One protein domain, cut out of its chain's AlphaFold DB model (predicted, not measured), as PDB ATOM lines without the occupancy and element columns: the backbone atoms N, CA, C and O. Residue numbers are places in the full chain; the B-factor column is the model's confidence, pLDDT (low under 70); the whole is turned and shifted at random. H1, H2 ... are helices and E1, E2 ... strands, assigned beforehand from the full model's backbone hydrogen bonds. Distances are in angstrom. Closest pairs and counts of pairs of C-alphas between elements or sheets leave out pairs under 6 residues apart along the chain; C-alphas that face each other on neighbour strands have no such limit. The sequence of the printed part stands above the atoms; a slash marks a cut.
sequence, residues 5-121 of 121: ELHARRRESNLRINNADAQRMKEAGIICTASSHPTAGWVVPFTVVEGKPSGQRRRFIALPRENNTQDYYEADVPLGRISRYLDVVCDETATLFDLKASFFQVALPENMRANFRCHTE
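AT A GLANCE: This is residues 5 to 121 of the 121 residues of an uncharacterized protein of Trypanosoma theileri (UniProt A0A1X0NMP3). A long two-stranded hairpin, E1 and E2, has the short helices H2, H4 and H5 and their loops loosely gathered to one side, while its tip, residues 51 to 56, sticks out. A wide loop swings far out between E2 and H4, with H3 on it, and residues 5 to 10 of H1 stick out elsewhere. The printed part has 117 residues, under half of them in named elements, in the order H1, H2, E1, E2, H3, H4, H5; the class is mixed, helices and strands, and the sheet E1 - E2 is antiparallel. It is loose, with a radius of gyration of the C-alphas of 18.0 A, and spans 55 by 38 by 32 A.

HOW THE PARTS SIT: H1, residues 5 to 13, is apart from H2, residues 19 to 27. E1, residues 43 to 52, and E2, residues 55 to 64, form an antiparallel hairpin at 159 degrees; N 44 and O 63 are 2.8 A apart and N 59 and O 48 2.8 A, within hydrogen-bond range. The closest C-alphas of H2 and E1, those of Asp 21 and Thr 47, are 7.9 A apart. Residues 16 to 17 pair, parallel, with residues 119 to 120. H3, residues 83 to 86, H4, residues 100 to 105, and H5, residues 110 to 113, touch no helix. Every O i to N i+4 pair is within hydrogen-bond range in H1, 4 of 5 in H2 and 0 of 2 in H4, where 3 of 3 O i to N i+3 pairs are; H3 and H5 are too short for an O i to N i+4 pair.

IN THESE COORDINATES: H1 begins at C-alpha 5 (115.980, 66.676, 172.597) and is 12.3 A long; H2 is 12.1 A. E1 is 26.3 A and E2 28.6 A. H5 ends at C-alpha 113 (106.442, 82.811, 194.252).

THE WHOLE: The farthest C-alphas, Glu 5 and Cys 90, are 56.5 A apart. The printed part has no cut. The links H2 to E1, E2 to H3 and H3 to H4 are long. Mean pLDDT of the printed part is 78.2; residues 5 to 11, 67 to 91, 93 and 95 are under 70.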
ATOM      1  N   GLU A   5     117.057  65.718 172.895       61.97
ATOM      2  CA  GLU A   5     115.980  66.676 172.597       61.97
ATOM      3  C   GLU A   5     114.590  66.178 173.005       61.97
ATOM      4  O   GLU A   5     113.777  66.939 173.528       61.97
ATOM      5  N   LEU A   6     114.320  64.882 172.832       63.56
ATOM      6  CA  LEU A   6     113.020  64.296 173.165       63.56
ATOM      7  C   LEU A   6     112.798  64.238 174.686       63.56
ATOM      8  O   LEU A   6     111.690  64.468 175.171       63.56
ATOM      9  N   HIS A   7     113.866  64.001 175.454       60.75
ATOM     10  CA  HIS A   7     113.824  64.073 176.914       60.75
ATOM     11  C   HIS A   7     113.679  65.509 177.422       60.75
ATOM     12  O   HIS A   7     112.954  65.720 178.394       60.75
ATOM     13  N   ALA A   8     114.326  66.483 176.777       63.84
ATOM     14  CA  ALA A   8     114.172  67.897 177.110       63.84
ATOM     15  C   ALA A   8     112.733  68.379 176.862       63.84
ATOM     16  O   ALA A   8     112.097  68.881 177.787       63.84
ATOM     17  N   ARG A   9     112.167  68.099 175.677       65.12
ATOM     18  CA  ARG A   9     110.771  68.439 175.344       65.12
ATOM     19  C   ARG A   9     109.760  67.802 176.292       65.12
ATOM     20  O   ARG A   9     108.830  68.468 176.729       65.12
ATOM     21  N   ARG A  10     109.953  66.529 176.654       64.44
ATOM     22  CA  ARG A  10     109.072  65.836 177.610       64.44
ATOM     23  C   ARG A  10     109.179  66.412 179.026       64.44
ATOM     24  O   ARG A  10     108.205  66.427 179.768       64.44
ATOM     25  N   ARG A  11     110.367  66.871 179.431       66.88
ATOM     26  CA  ARG A  11     110.550  67.542 180.727       66.88
ATOM     27  C   ARG A  11     109.821  68.880 180.763       66.88
ATOM     28  O   ARG A  11     109.228  69.188 181.783       66.88
ATOM     29  N   GLU A  12     109.835  69.622 179.663       72.38
ATOM     30  CA  GLU A  12     109.153  70.910 179.533       72.38
ATOM     31  C   GLU A  12     107.627  70.761 179.424       72.38
ATOM     32  O   GLU A  12     106.889  71.516 180.050       72.38
ATOM     33  N   SER A  13     107.135  69.733 178.718       74.62
ATOM     34  CA  SER A  13     105.695  69.435 178.658       74.62
ATOM     35  C   SER A  13     105.105  69.101 180.026       74.62
ATOM     36  O   SER A  13     103.962  69.439 180.299       74.62
ATOM     37  N   ASN A  14     105.885  68.481 180.914       81.38
ATOM     38  CA  ASN A  14     105.437  68.143 182.268       81.38
ATOM     39  C   ASN A  14     105.304  69.366 183.189       81.38
ATOM     40  O   ASN A  14     104.785  69.237 184.292       81.38
ATOM     41  N   LEU A  15     105.781  70.538 182.768       84.38
ATOM     42  CA  LEU A  15     105.620  71.786 183.515       84.38
ATOM     43  C   LEU A  15     104.338  72.528 183.116       84.38
ATOM     44  O   LEU A  15     104.159  73.668 183.534       84.38
ATOM     45  N   ARG A  16     103.478  71.927 182.281       90.06
ATOM     46  CA  ARG A  16     102.280  72.567 181.734       90.06
ATOM     47  C   ARG A  16     101.012  72.118 182.446       90.06
ATOM     48  O   ARG A  16     100.804  70.929 182.661       90.06
ATOM     49  N   ILE A  17     100.146  73.079 182.754       90.44
ATOM     50  CA  ILE A  17      98.759  72.846 183.155       90.44
ATOM     51  C   ILE A  17      97.814  73.255 182.023       90.44
ATOM     52  O   ILE A  17      98.036  74.254 181.337       90.44
ATOM     53  N   ASN A  18      96.729  72.504 181.850       90.25
ATOM     54  CA  ASN A  18      95.702  72.835 180.872       90.25
ATOM     55  C   ASN A  18      95.042  74.196 181.164       90.25
ATOM     56  O   ASN A  18      94.718  74.504 182.313       90.25
ATOM     57  N   ASN A  19      94.762  74.977 180.116       92.25
ATOM     58  CA  ASN A  19      94.171  76.317 180.228       92.25
ATOM     59  C   ASN A  19      92.851  76.370 181.004       92.25
ATOM     60  O   ASN A  19      92.641  77.292 181.788       92.25
ATOM     61  N   ALA A  20      91.966  75.386 180.831       91.94
ATOM     62  CA  ALA A  20      90.678  75.371 181.522       91.94
ATOM     63  C   ALA A  20      90.825  75.132 183.033       91.94
ATOM     64  O   ALA A  20      89.988  75.578 183.821       91.94
ATOM     65  N   ASP A  21      91.865  74.406 183.439       90.38
ATOM     66  CA  ASP A  21      92.192  74.184 184.845       90.38
ATOM     67  C   ASP A  21      92.938  75.400 185.420       90.38
ATOM     68  O   ASP A  21      92.569  75.892 186.486       90.38
ATOM     69  N   ALA A  22      93.901  75.963 184.682       91.50
ATOM     70  CA  ALA A  22      94.615  77.179 185.071       91.50
ATOM     71  C   ALA A  22      93.667  78.369 185.281       91.50
ATOM     72  O   ALA A  22      93.769  79.078 186.283       91.50
ATOM     73  N   GLN A  23      92.706  78.560 184.374       93.06
ATOM     74  CA  GLN A  23      91.716  79.629 184.474       93.06
ATOM     75  C   GLN A  23      90.874  79.493 185.749       93.06
ATOM     76  O   GLN A  23      90.744  80.454 186.504       93.06
ATOM     77  N   ARG A  24      90.393  78.281 186.054       91.81
ATOM     78  CA  ARG A  24      89.659  78.005 187.298       91.81
ATOM     79  C   ARG A  24      90.501  78.267 188.545       91.81
ATOM     80  O   ARG A  24      90.008  78.838 189.512       91.81
ATOM     81  N   MET A  25      91.774  77.874 188.534       90.19
ATOM     82  CA  MET A  25      92.688  78.136 189.652       90.19
ATOM     83  C   MET A  25      92.960  79.635 189.833       90.19
ATOM     84  O   MET A  25      93.093  80.094 190.967       90.19
ATOM     85  N   LYS A  26      93.022  80.403 188.740       91.88
ATOM     86  CA  LYS A  26      93.194  81.860 188.770       91.88
ATOM     87  C   LYS A  26      91.960  82.567 189.329       91.88
ATOM     88  O   LYS A  26      92.100  83.433 190.185       91.88
ATOM     89  N   GLU A  27      90.764  82.174 188.895       92.94
ATOM     90  CA  GLU A  27      89.488  82.683 189.425       92.94
ATOM     91  C   GLU A  27      89.328  82.386 190.921       92.94
ATOM     92  O   GLU A  27      88.837  83.224 191.671       92.94
ATOM     93  N   ALA A  28      89.814  81.225 191.369       88.44
ATOM     94  CA  ALA A  28      89.848  80.850 192.780       88.44
ATOM     95  C   ALA A  28      90.966  81.542 193.591       88.44
ATOM     96  O   ALA A  28      91.092  81.281 194.784       88.44
ATOM     97  N   GLY A  29      91.807  82.376 192.966       88.81
ATOM     98  CA  GLY A  29      92.925  83.059 193.627       88.81
ATOM     99  C   GLY A  29      94.092  82.150 194.033       88.81
ATOM    100  O   GLY A  29      94.964  82.577 194.783       88.81
ATOM    101  N   ILE A  30      94.130  80.905 193.543       88.38
ATOM    102  CA  ILE A  30      95.162  79.912 193.884       88.38
ATOM    103  C   ILE A  30      96.464  80.189 193.123       88.38
ATOM    104  O   ILE A  30      97.553  79.988 193.658       88.38
ATOM    105  N   ILE A  31      96.359  80.649 191.872       90.31
ATOM    106  CA  ILE A  31      97.509  81.033 191.042       90.31
ATOM    107  C   ILE A  31      97.343  82.449 190.502       90.31
ATOM    108  O   ILE A  31      96.232  82.956 190.347       90.31
ATOM    109  N   CYS A  32      98.462  83.075 190.153       90.88
ATOM    110  CA  CYS A  32      98.497  84.385 189.520       90.88
ATOM    111  C   CYS A  32      99.494  84.397 188.358       90.88
ATOM    112  O   CYS A  32     100.311  83.488 188.208       90.88
ATOM    113  N   THR A  33      99.447  85.452 187.543       91.75
ATOM    114  CA  THR A  33     100.482  85.692 186.535       91.75
ATOM    115  C   THR A  33     101.846  85.800 187.222       91.75
ATOM    116  O   THR A  33     101.968  86.431 188.275       91.75
ATOM    117  N   ALA A  34     102.866  85.165 186.643       90.38
ATOM    118  CA  ALA A  34     104.225  85.235 187.159       90.38
ATOM    119  C   ALA A  34     104.792  86.659 187.026       90.38
ATOM    120  O   ALA A  34     104.525  87.353 186.045       90.38
ATOM    121  N   SER A  35     105.595  87.081 188.005       87.69
ATOM    122  CA  SER A  35     106.348  88.336 187.919       87.69
ATOM    123  C   SER A  35     107.472  88.243 186.877       87.69
ATOM    124  O   SER A  35     107.863  87.154 186.455       87.69
ATOM    125  N   SER A  36     108.042  89.386 186.495       87.06
ATOM    126  CA  SER A  36     109.186  89.466 185.571       87.06
ATOM    127  C   SER A  36     110.512  88.963 186.160       87.06
ATOM    128  O   SER A  36     111.495  88.851 185.431       87.06
ATOM    129  N   HIS A  37     110.559  88.645 187.459       85.81
ATOM    130  CA  HIS A  37     111.750  88.090 188.104       85.81
ATOM    131  C   HIS A  37     112.186  86.780 187.420       85.81
ATOM    132  O   HIS A  37     111.332  86.057 186.895       85.81
ATOM    133  N   PRO A  38     113.481  86.422 187.440       88.69
ATOM    134  CA  PRO A  38     113.932  85.114 186.973       88.69
ATOM    135  C   PRO A  38     113.216  83.966 187.701       88.69
ATOM    136  O   PRO A  38     112.916  84.062 188.890       88.69
ATOM    137  N   THR A  39     112.926  82.876 186.986       88.38
ATOM    138  CA  THR A  39     112.360  81.666 187.604       88.38
ATOM    139  C   THR A  39     113.416  81.010 188.489       88.38
ATOM    140  O   THR A  39     114.491  80.677 187.998       88.38
ATOM    141  N   ALA A  40     113.099  80.806 189.767       86.25
ATOM    142  CA  ALA A  40     113.980  80.151 190.736       86.25
ATOM    143  C   ALA A  40     113.638  78.664 190.936       86.25
ATOM    144  O   ALA A  40     114.488  77.888 191.359       86.25
ATOM    145  N   GLY A  41     112.414  78.259 190.587       88.00
ATOM    146  CA  GLY A  41     111.961  76.878 190.693       88.00
ATOM    147  C   GLY A  41     110.703  76.619 189.870       88.00
ATOM    148  O   GLY A  41     109.882  77.514 189.628       88.00
ATOM    149  N   TRP A  42     110.577  75.377 189.430       89.44
ATOM    150  CA  TRP A  42     109.479  74.865 188.639       89.44
ATOM    151  C   TRP A  42     108.655  73.872 189.447       89.44
ATOM    152  O   TRP A  42     109.159  73.106 190.268       89.44
ATOM    153  N   VAL A  43     107.359  73.843 189.162       90.62
ATOM    154  CA  VAL A  43     106.468  72.778 189.608       90.62
ATOM    155  C   VAL A  43     106.031  71.954 188.411       90.62
ATOM    156  O   VAL A  43     105.877  72.467 187.305       90.62
ATOM    157  N   VAL A  44     105.803  70.670 188.649       90.19
ATOM    158  CA  VAL A  44     105.054  69.787 187.760       90.19
ATOM    159  C   VAL A  44     103.592  69.872 188.207       90.19
ATOM    160  O   VAL A  44     103.257  69.291 189.247       90.19
ATOM    161  N   PRO A  45     102.729  70.644 187.516       90.31
ATOM    162  CA  PRO A  45     101.319  70.703 187.853       90.31
ATOM    163  C   PRO A  45     100.576  69.528 187.215       90.31
ATOM    164  O   PRO A  45     100.837  69.144 186.079       90.31
ATOM    165  N   PHE A  46      99.609  68.971 187.930       87.12
ATOM    166  CA  PHE A  46      98.679  68.010 187.358       87.12
ATOM    167  C   PHE A  46      97.358  68.002 188.119       87.12
ATOM    168  O   PHE A  46      97.278  68.292 189.316       87.12
ATOM    169  N   THR A  47      96.306  67.651 187.394       87.81
ATOM    170  CA  THR A  47      94.958  67.514 187.930       87.81
ATOM    171  C   THR A  47      94.661  66.034 188.131       87.81
ATOM    172  O   THR A  47      94.900  65.222 187.239       87.81
ATOM    173  N   VAL A  48      94.113  65.673 189.289       89.00
ATOM    174  CA  VAL A  48      93.659  64.307 189.585       89.00
ATOM    175  C   VAL A  48      92.174  64.295 189.911       89.00
ATOM    176  O   VAL A  48      91.614  65.283 190.392       89.00
ATOM    177  N   VAL A  49      91.528  63.162 189.660       89.62
ATOM    178  CA  VAL A  49      90.154  62.907 190.092       89.62
ATOM    179  C   VAL A  49      90.205  61.856 191.191       89.62
ATOM    180  O   VAL A  49      90.617  60.725 190.961       89.62
ATOM    181  N   GLU A  50      89.800  62.241 192.393       89.31
ATOM    182  CA  GLU A  50      89.676  61.347 193.534       89.31
ATOM    183  C   GLU A  50      88.253  60.800 193.618       89.31
ATOM    184  O   GLU A  50      87.286  61.564 193.645       89.31
ATOM    185  N   GLY A  51      88.114  59.480 193.722       90.44
ATOM    186  CA  GLY A  51      86.855  58.863 194.128       90.44
ATOM    187  C   GLY A  51      86.658  59.009 195.636       90.44
ATOM    188  O   GLY A  51      87.493  58.558 196.420       90.44
ATOM    189  N   LYS A  52      85.558  59.632 196.060       85.12
ATOM    190  CA  LYS A  52      85.090  59.635 197.452       85.12
ATOM    191  C   LYS A  52      83.723  58.948 197.530       85.12
ATOM    192  O   LYS A  52      83.002  58.936 196.532       85.12
ATOM    193  N   PRO A  53      83.318  58.434 198.707       88.38
ATOM    194  CA  PRO A  53      81.958  57.920 198.902       88.38
ATOM    195  C   PRO A  53      80.871  58.948 198.554       88.38
ATOM    196  O   PRO A  53      79.815  58.589 198.053       88.38
ATOM    197  N   SER A  54      81.158  60.240 198.750       87.56
ATOM    198  CA  SER A  54      80.275  61.358 198.396       87.56
ATOM    199  C   SER A  54      80.311  61.750 196.910       87.56
ATOM    200  O   SER A  54      79.709  62.754 196.539       87.56
ATOM    201  N   GLY A  55      81.058  61.029 196.068       92.81
ATOM    202  CA  GLY A  55      81.233  61.315 194.644       92.81
ATOM    203  C   GLY A  55      82.680  61.599 194.236       92.81
ATOM    204  O   GLY A  55      83.619  61.509 195.026       92.81
ATOM    205  N   GLN A  56      82.874  61.934 192.963       91.94
ATOM    206  CA  GLN A  56      84.192  62.286 192.440       91.94
ATOM    207  C   GLN A  56      84.560  63.725 192.807       91.94
ATOM    208  O   GLN A  56      83.755  64.645 192.662       91.94
ATOM    209  N   ARG A  57      85.804  63.934 193.232       87.50
ATOM    210  CA  ARG A  57      86.360  65.251 193.535       87.50
ATOM    211  C   ARG A  57      87.617  65.483 192.712       87.50
ATOM    212  O   ARG A  57      88.565  64.711 192.781       87.50
ATOM    213  N   ARG A  58      87.657  66.590 191.978       86.25
ATOM    214  CA  ARG A  58      88.874  67.044 191.296       86.25
ATOM    215  C   ARG A  58      89.834  67.692 192.300       86.25
ATOM    216  O   ARG A  58      89.395  68.478 193.141       86.25
ATOM    217  N   ARG A  59      91.130  67.394 192.199       87.00
ATOM    218  CA  ARG A  59      92.205  68.087 192.923       87.00
ATOM    219  C   ARG A  59      93.288  68.570 191.971       87.00
ATOM    220  O   ARG A  59      93.575  67.917 190.973       87.00
ATOM    221  N   PHE A  60      93.909  69.681 192.343       87.62
ATOM    222  CA  PHE A  60      95.096  70.221 191.693       87.62
ATOM    223  C   PHE A  60      96.302  69.933 192.576       87.62
ATOM    224  O   PHE A  60      96.258  70.188 193.783       87.62
ATOM    225  N   ILE A  61      97.359  69.383 191.990       87.81
ATOM    226  CA  ILE A  61      98.603  69.073 192.686       87.81
ATOM    227  C   ILE A  61      99.734  69.762 191.932       87.81
ATOM    228  O   ILE A  61      99.860  69.625 190.719       87.81
ATOM    229  N   ALA A  62     100.550  70.513 192.664       88.38
ATOM    230  CA  ALA A  62     101.787  71.088 192.166       88.38
ATOM    231  C   ALA A  62     102.935  70.401 192.897       88.38
ATOM    232  O   ALA A  62     103.030  70.501 194.119       88.38
ATOM    233  N   LEU A  63     103.774  69.678 192.161       87.06
ATOM    234  CA  LEU A  63     104.956  69.025 192.712       87.06
ATOM    235  C   LEU A  63     106.186  69.903 192.440       87.06
ATOM    236  O   LEU A  63     106.597  69.980 191.281       87.06
ATOM    237  N   PRO A  64     106.782  70.558 193.455       83.44
ATOM    238  CA  PRO A  64     108.034  71.289 193.286       83.44
ATOM    239  C   PRO A  64     109.130  70.360 192.780       83.44
ATOM    240  O   PRO A  64     109.342  69.280 193.329       83.44
ATOM    241  N   ARG A  65     109.803  70.759 191.706       77.56
ATOM    242  CA  ARG A  65     110.814  69.934 191.053       77.56
ATOM    243  C   ARG A  65     112.182  70.148 191.684       77.56
ATOM    244  O   ARG A  65     112.801  69.179 192.097       77.56
ATOM    245  N   GLU A  66     112.626  71.397 191.779       72.50
ATOM    246  CA  GLU A  66     113.943  71.764 192.312       72.50
ATOM    247  C   GLU A  66     113.961  71.773 193.848       72.50
ATOM    248  O   GLU A  66     114.914  71.291 194.462       72.50
ATOM    249  N   ASN A  67     112.882  72.237 194.487       63.22
ATOM    250  CA  ASN A  67     112.820  72.313 195.953       63.22
ATOM    251  C   ASN A  67     112.717  70.937 196.633       63.22
ATOM    252  O   ASN A  67     113.088  70.817 197.793       63.22
ATOM    253  N   ASN A  68     112.261  69.900 195.922       62.50
ATOM    254  CA  ASN A  68     112.179  68.537 196.458       62.50
ATOM    255  C   ASN A  68     113.428  67.689 196.156       62.50
ATOM    256  O   ASN A  68     113.486  66.540 196.571       62.50
ATOM    257  N   THR A  69     114.414  68.223 195.425       60.19
ATOM    258  CA  THR A  69     115.697  67.533 195.170       60.19
ATOM    259  C   THR A  69     116.690  67.655 196.326       60.19
ATOM    260  O   THR A  69     117.719  66.985 196.318       60.19
ATOM    261  N   GLN A  70     116.422  68.524 197.304       58.75
ATOM    262  CA  GLN A  70     117.213  68.610 198.526       58.75
ATOM    263  C   GLN A  70     116.645  67.628 199.556       58.75
ATOM    264  O   GLN A  70     115.742  67.968 200.311       58.75
ATOM    265  N   ASP A  71     117.212  66.422 199.604       52.94
ATOM    266  CA  ASP A  71     116.810  65.335 200.518       52.94
ATOM    267  C   ASP A  71     116.980  65.665 202.023       52.94
ATOM    268  O   ASP A  71     116.616  64.860 202.876       52.94
ATOM    269  N   TYR A  72     117.522  66.840 202.373       52.69
ATOM    270  CA  TYR A  72     117.972  67.180 203.731       52.69
ATOM    271  C   TYR A  72     117.269  68.377 204.378       52.69
ATOM    272  O   TYR A  72     117.737  68.860 205.409       52.69
ATOM    273  N   TYR A  73     116.168  68.881 203.817       53.09
ATOM    274  CA  TYR A  73     115.382  69.876 204.546       53.09
ATOM    275  C   TYR A  73     114.458  69.163 205.539       53.09
ATOM    276  O   TYR A  73     113.313  68.838 205.225       53.09
ATOM    277  N   GLU A  74     114.959  68.900 206.750       54.28
ATOM    278  CA  GLU A  74     114.057  68.720 207.884       54.28
ATOM    279  C   GLU A  74     113.225  69.997 208.002       54.28
ATOM    280  O   GLU A  74     113.751  71.108 207.915       54.28
ATOM    281  N   ALA A  75     111.906  69.857 208.138       59.62
ATOM    282  CA  ALA A  75     111.074  71.015 208.404       59.62
ATOM    283  C   ALA A  75     111.607  71.690 209.678       59.62
ATOM    284  O   ALA A  75     111.579  71.069 210.739       59.62
ATOM    285  N   ASP A  76     112.072  72.939 209.567       60.84
ATOM    286  CA  ASP A  76     112.476  73.795 210.697       60.84
ATOM    287  C   ASP A  76     111.241  74.268 211.478       60.84
ATOM    288  O   ASP A  76     110.899  75.442 211.605       60.84
ATOM    289  N   VAL A  77     110.466  73.285 211.903       60.00
ATOM    290  CA  VAL A  77     109.296  73.399 212.744       60.00
ATOM    291  C   VAL A  77     109.552  72.371 213.830       60.00
ATOM    292  O   VAL A  77     109.970  71.256 213.507       60.00
ATOM    293  N   PRO A  78     109.308  72.676 215.112       64.56
ATOM    294  CA  PRO A  78     109.376  71.670 216.155       64.56
ATOM    295  C   PRO A  78     108.243  70.656 215.934       64.56
ATOM    296  O   PRO A  78     107.226  70.672 216.620       64.56
ATOM    297  N   LEU A  79     108.427  69.720 214.998       63.78
ATOM    298  CA  LEU A  79     107.555  68.575 214.724       63.78
ATOM    299  C   LEU A  79     107.659  67.526 215.840       63.78
ATOM    300  O   LEU A  79     107.410  66.341 215.620       63.78
ATOM    301  N   GLY A  80     108.053  67.961 217.042       56.59
ATOM    302  CA  GLY A  80     108.250  67.170 218.237       56.59
ATOM    303  C   GLY A  80     106.996  66.381 218.585       56.59
ATOM    304  O   GLY A  80     106.198  66.796 219.417       56.59
ATOM    305  N   ARG A  81     106.930  65.182 218.002       59.19
ATOM    306  CA  ARG A  81     106.126  64.018 218.372       59.19
ATOM    307  C   ARG A  81     104.630  64.111 218.054       59.19
ATOM    308  O   ARG A  81     103.803  64.262 218.946       59.19
ATOM    309  N   ILE A  82     104.285  63.778 216.808       55.16
ATOM    310  CA  ILE A  82     102.969  63.195 216.469       55.16
ATOM    311  C   ILE A  82     102.671  61.972 217.358       55.16
ATOM    312  O   ILE A  82     101.544  61.795 217.808       55.16
ATOM    313  N   SER A  83     103.688  61.173 217.711       53.78
ATOM    314  CA  SER A  83     103.513  59.991 218.569       53.78
ATOM    315  C   SER A  83     103.017  60.297 219.987       53.78
ATOM    316  O   SER A  83     102.351  59.449 220.568       53.78
ATOM    317  N   ARG A  84     103.260  61.500 220.536       52.84
ATOM    318  CA  ARG A  84     102.717  61.895 221.854       52.84
ATOM    319  C   ARG A  84     101.209  62.129 221.833       52.84
ATOM    320  O   ARG A  84     100.581  62.024 222.877       52.84
ATOM    321  N   TYR A  85     100.643  62.447 220.672       53.06
ATOM    322  CA  TYR A  85      99.196  62.555 220.513       53.06
ATOM    323  C   TYR A  85      98.562  61.199 220.219       53.06
ATOM    324  O   TYR A  85      97.437  60.976 220.639       53.06
ATOM    325  N   LEU A  86      99.281  60.279 219.564       56.16
ATOM    326  CA  LEU A  86      98.778  58.927 219.300       56.16
ATOM    327  C   LEU A  86      98.589  58.104 220.580       56.16
ATOM    328  O   LEU A  86      97.632  57.351 220.657       56.16
ATOM    329  N   ASP A  87      99.438  58.298 221.595       54.03
ATOM    330  CA  ASP A  87      99.306  57.617 222.896       54.03
ATOM    331  C   ASP A  87      98.030  58.032 223.665       54.03
ATOM    332  O   ASP A  87      97.536  57.297 224.510       54.03
ATOM    333  N   VAL A  88      97.457  59.203 223.343       55.66
ATOM    334  CA  VAL A  88      96.171  59.690 223.885       55.66
ATOM    335  C   VAL A  88      94.980  59.252 223.014       55.66
ATOM    336  O   VAL A  88      93.832  59.323 223.452       55.66
ATOM    337  N   VAL A  89      95.220  58.754 221.796       57.31
ATOM    338  CA  VAL A  89      94.180  58.186 220.923       57.31
ATOM    339  C   VAL A  89      93.998  56.707 221.284       57.31
ATOM    340  O   VAL A  89      94.399  55.808 220.553       57.31
ATOM    341  N   CYS A  90      93.405  56.448 222.448       56.06
ATOM    342  CA  CYS A  90      92.962  55.113 222.868       56.06
ATOM    343  C   CYS A  90      91.509  54.837 222.441       56.06
ATOM    344  O   CYS A  90      90.699  54.408 223.259       56.06
ATOM    345  N   ASP A  91      91.158  55.108 221.185       64.06
ATOM    346  CA  ASP A  91      89.817  54.845 220.650       64.06
ATOM    347  C   ASP A  91      89.916  53.986 219.381       64.06
ATOM    348  O   ASP A  91      90.920  54.023 218.666       64.06
ATOM    349  N   GLU A  92      88.880  53.197 219.098       72.19
ATOM    350  CA  GLU A  92      88.807  52.313 217.930       72.19
ATOM    351  C   GLU A  92      88.788  53.102 216.612       72.19
ATOM    352  O   GLU A  92      89.107  52.561 215.551       72.19
ATOM    353  N   THR A  93      88.425  54.391 216.662       67.56
ATOM    354  CA  THR A  93      88.291  55.240 215.474       67.56
ATOM    355  C   THR A  93      89.014  56.578 215.615       67.56
ATOM    356  O   THR A  93      88.950  57.252 216.638       67.56
ATOM    357  N   ALA A  94      89.683  57.001 214.540       70.75
ATOM    358  CA  ALA A  94      90.288  58.324 214.422       70.75
ATOM    359  C   ALA A  94      89.817  58.990 213.129       70.75
ATOM    360  O   ALA A  94      89.824  58.376 212.059       70.75
ATOM    361  N   THR A  95      89.430  60.264 213.210       69.31
ATOM    362  CA  THR A  95      89.042  61.013 212.012       69.31
ATOM    363  C   THR A  95      90.261  61.703 211.412       69.31
ATOM    364  O   THR A  95      90.859  62.583 212.026       69.31
ATOM    365  N   LEU A  96      90.626  61.312 210.191       73.44
ATOM    366  CA  LEU A  96      91.743  61.897 209.456       73.44
ATOM    367  C   LEU A  96      91.249  63.031 208.547       73.44
ATOM    368  O   LEU A  96      90.557  62.786 207.556       73.44
ATOM    369  N   PHE A  97      91.648  64.267 208.852       70.31
ATOM    370  CA  PHE A  97      91.360  65.439 208.026       70.31
ATOM    371  C   PHE A  97      92.626  66.001 207.383       70.31
ATOM    372  O   PHE A  97      93.652  66.188 208.029       70.31
ATOM    373  N   ASP A  98      92.522  66.316 206.095       77.12
ATOM    374  CA  ASP A  98      93.561  66.999 205.334       77.12
ATOM    375  C   ASP A  98      93.227  68.494 205.245       77.12
ATOM    376  O   ASP A  98      92.294  68.890 204.543       77.12
ATOM    377  N   LEU A  99      93.985  69.327 205.959       75.62
ATOM    378  CA  LEU A  99      93.766  70.776 206.021       75.62
ATOM    379  C   LEU A  99      94.458  71.549 204.884       75.62
ATOM    380  O   LEU A  99      94.508  72.768 204.938       75.62
ATOM    381  N   LYS A 100      94.942  70.893 203.817       75.94
ATOM    382  CA  LYS A 100      95.674  71.537 202.698       75.94
ATOM    383  C   LYS A 100      95.059  72.837 202.153       75.94
ATOM    384  O   LYS A 100      95.798  73.725 201.746       75.94
ATOM    385  N   ALA A 101      93.731  72.960 202.118       73.38
ATOM    386  CA  ALA A 101      93.077  74.152 201.579       73.38
ATOM    387  C   ALA A 101      93.246  75.408 202.456       73.38
ATOM    388  O   ALA A 101      93.134  76.518 201.940       73.38
ATOM    389  N   SER A 102      93.529  75.263 203.756       73.62
ATOM    390  CA  SER A 102      93.732  76.411 204.649       73.62
ATOM    391  C   SER A 102      94.967  77.229 204.271       73.62
ATOM    392  O   SER A 102      94.974  78.441 204.465       73.62
ATOM    393  N   PHE A 103      95.970  76.606 203.642       77.94
ATOM    394  CA  PHE A 103      97.174  77.302 203.187       77.94
ATOM    395  C   PHE A 103      96.895  78.358 202.110       77.94
ATOM    396  O   PHE A 103      97.659  79.310 201.999       77.94
ATOM    397  N   PHE A 104      95.790  78.258 201.363       79.25
ATOM    398  CA  PHE A 104      95.430  79.268 200.358       79.25
ATOM    399  C   PHE A 104      94.913  80.581 200.962       79.25
ATOM    400  O   PHE A 104      94.784  81.566 200.243       79.25
ATOM    401  N   GLN A 105      94.634  80.623 202.269       80.25
ATOM    402  CA  GLN A 105      94.236  81.857 202.955       80.25
ATOM    403  C   GLN A 105      95.420  82.807 203.183       80.25
ATOM    404  O   GLN A 105      95.218  83.994 203.430       80.25
ATOM    405  N   VAL A 106      96.655  82.299 203.101       82.38
ATOM    406  CA  VAL A 106      97.877  83.075 203.318       82.38
ATOM    407  C   VAL A 106      98.635  83.180 202.001       82.38
ATOM    408  O   VAL A 106      99.091  82.186 201.441       82.38
ATOM    409  N   ALA A 107      98.786  84.403 201.496       84.56
ATOM    410  CA  ALA A 107      99.537  84.634 200.272       84.56
ATOM    411  C   ALA A 107     101.039  84.412 200.500       84.56
ATOM    412  O   ALA A 107     101.615  84.903 201.472       84.56
ATOM    413  N   LEU A 108     101.698  83.745 199.551       86.25
ATOM    414  CA  LEU A 108     103.157  83.669 199.547       86.25
ATOM    415  C   LEU A 108     103.764  85.059 199.280       86.25
ATOM    416  O   LEU A 108     103.254  85.780 198.406       86.25
ATOM    417  N   PRO A 109     104.876  85.415 199.950       87.56
ATOM    418  CA  PRO A 109     105.684  86.578 199.594       87.56
ATOM    419  C   PRO A 109     106.076  86.553 198.113       87.56
ATOM    420  O   PRO A 109     106.360  85.491 197.558       87.56
ATOM    421  N   GLU A 110     106.097  87.713 197.454       83.19
ATOM    422  CA  GLU A 110     106.324  87.800 196.003       83.19
ATOM    423  C   GLU A 110     107.654  87.160 195.570       83.19
ATOM    424  O   GLU A 110     107.693  86.410 194.592       83.19
ATOM    425  N   ASN A 111     108.718  87.374 196.348       82.00
ATOM    426  CA  ASN A 111     110.036  86.783 196.117       82.00
ATOM    427  C   ASN A 111     110.028  85.246 196.209       82.00
ATOM    428  O   ASN A 111     110.810  84.589 195.527       82.00
ATOM    429  N   MET A 112     109.129  84.657 197.004       85.69
ATOM    430  CA  MET A 112     109.003  83.203 197.126       85.69
ATOM    431  C   MET A 112     108.190  82.573 195.993       85.69
ATOM    432  O   MET A 112     108.423  81.413 195.657       85.69
ATOM    433  N   ARG A 113     107.278  83.322 195.357       89.12
ATOM    434  CA  ARG A 113     106.442  82.811 194.252       89.12
ATOM    435  C   ARG A 113     107.264  82.380 193.037       89.12
ATOM    436  O   ARG A 113     106.839  81.497 192.297       89.12
ATOM    437  N   ALA A 114     108.451  82.958 192.841       88.25
ATOM    438  CA  ALA A 114     109.355  82.591 191.751       88.25
ATOM    439  C   ALA A 114     109.868  81.138 191.826       88.25
ATOM    440  O   ALA A 114     110.359  80.632 190.817       88.25
ATOM    441  N   ASN A 115     109.721  80.469 192.978       87.88
ATOM    442  CA  ASN A 115     110.080  79.059 193.174       87.88
ATOM    443  C   ASN A 115     108.995  78.070 192.717       87.88
ATOM    444  O   ASN A 115     109.243  76.868 192.678       87.88
ATOM    445  N   PHE A 116     107.788  78.552 192.405       89.44
ATOM    446  CA  PHE A 116     106.621  77.702 192.153       89.44
ATOM    447  C   PHE A 116     105.990  77.967 190.783       89.44
ATOM    448  O   PHE A 116     104.774  78.111 190.663       89.44
ATOM    449  N   ARG A 117     106.810  78.079 189.732       91.44
ATOM    450  CA  ARG A 117     106.312  78.408 188.389       91.44
ATOM    451  C   ARG A 117     105.918  77.173 187.592       91.44
ATOM    452  O   ARG A 117     106.537  76.119 187.692       91.44
ATOM    453  N   CYS A 118     104.904  77.337 186.757       91.44
ATOM    454  CA  CYS A 118     104.526  76.396 185.715       91.44
ATOM    455  C   CYS A 118     104.100  77.169 184.467       91.44
ATOM    456  O   CYS A 118     103.855  78.377 184.515       91.44
ATOM    457  N   HIS A 119     104.033  76.465 183.349       90.88
ATOM    458  CA  HIS A 119     103.465  76.973 182.114       90.88
ATOM    459  C   HIS A 119     101.973  76.647 182.050       90.88
ATOM    460  O   HIS A 119     101.521  75.629 182.568       90.88
ATOM    461  N   THR A 120     101.211  77.492 181.371       87.56
ATOM    462  CA  THR A 120      99.876  77.139 180.884       87.56
ATOM    463  C   THR A 120      99.995  76.665 179.436       87.56
ATOM    464  O   THR A 120     100.937  77.060 178.742       87.56
ATOM    465  N   GLU A 121      99.110  75.766 179.007       81.38
ATOM    466  CA  GLU A 121      99.111  75.223 177.636       81.38
ATOM    467  C   GLU A 121      98.873  76.260 176.535       81.38
ATOM    468  O   GLU A 121      98.100  77.218 176.742       81.38
TER     469      GLU A 121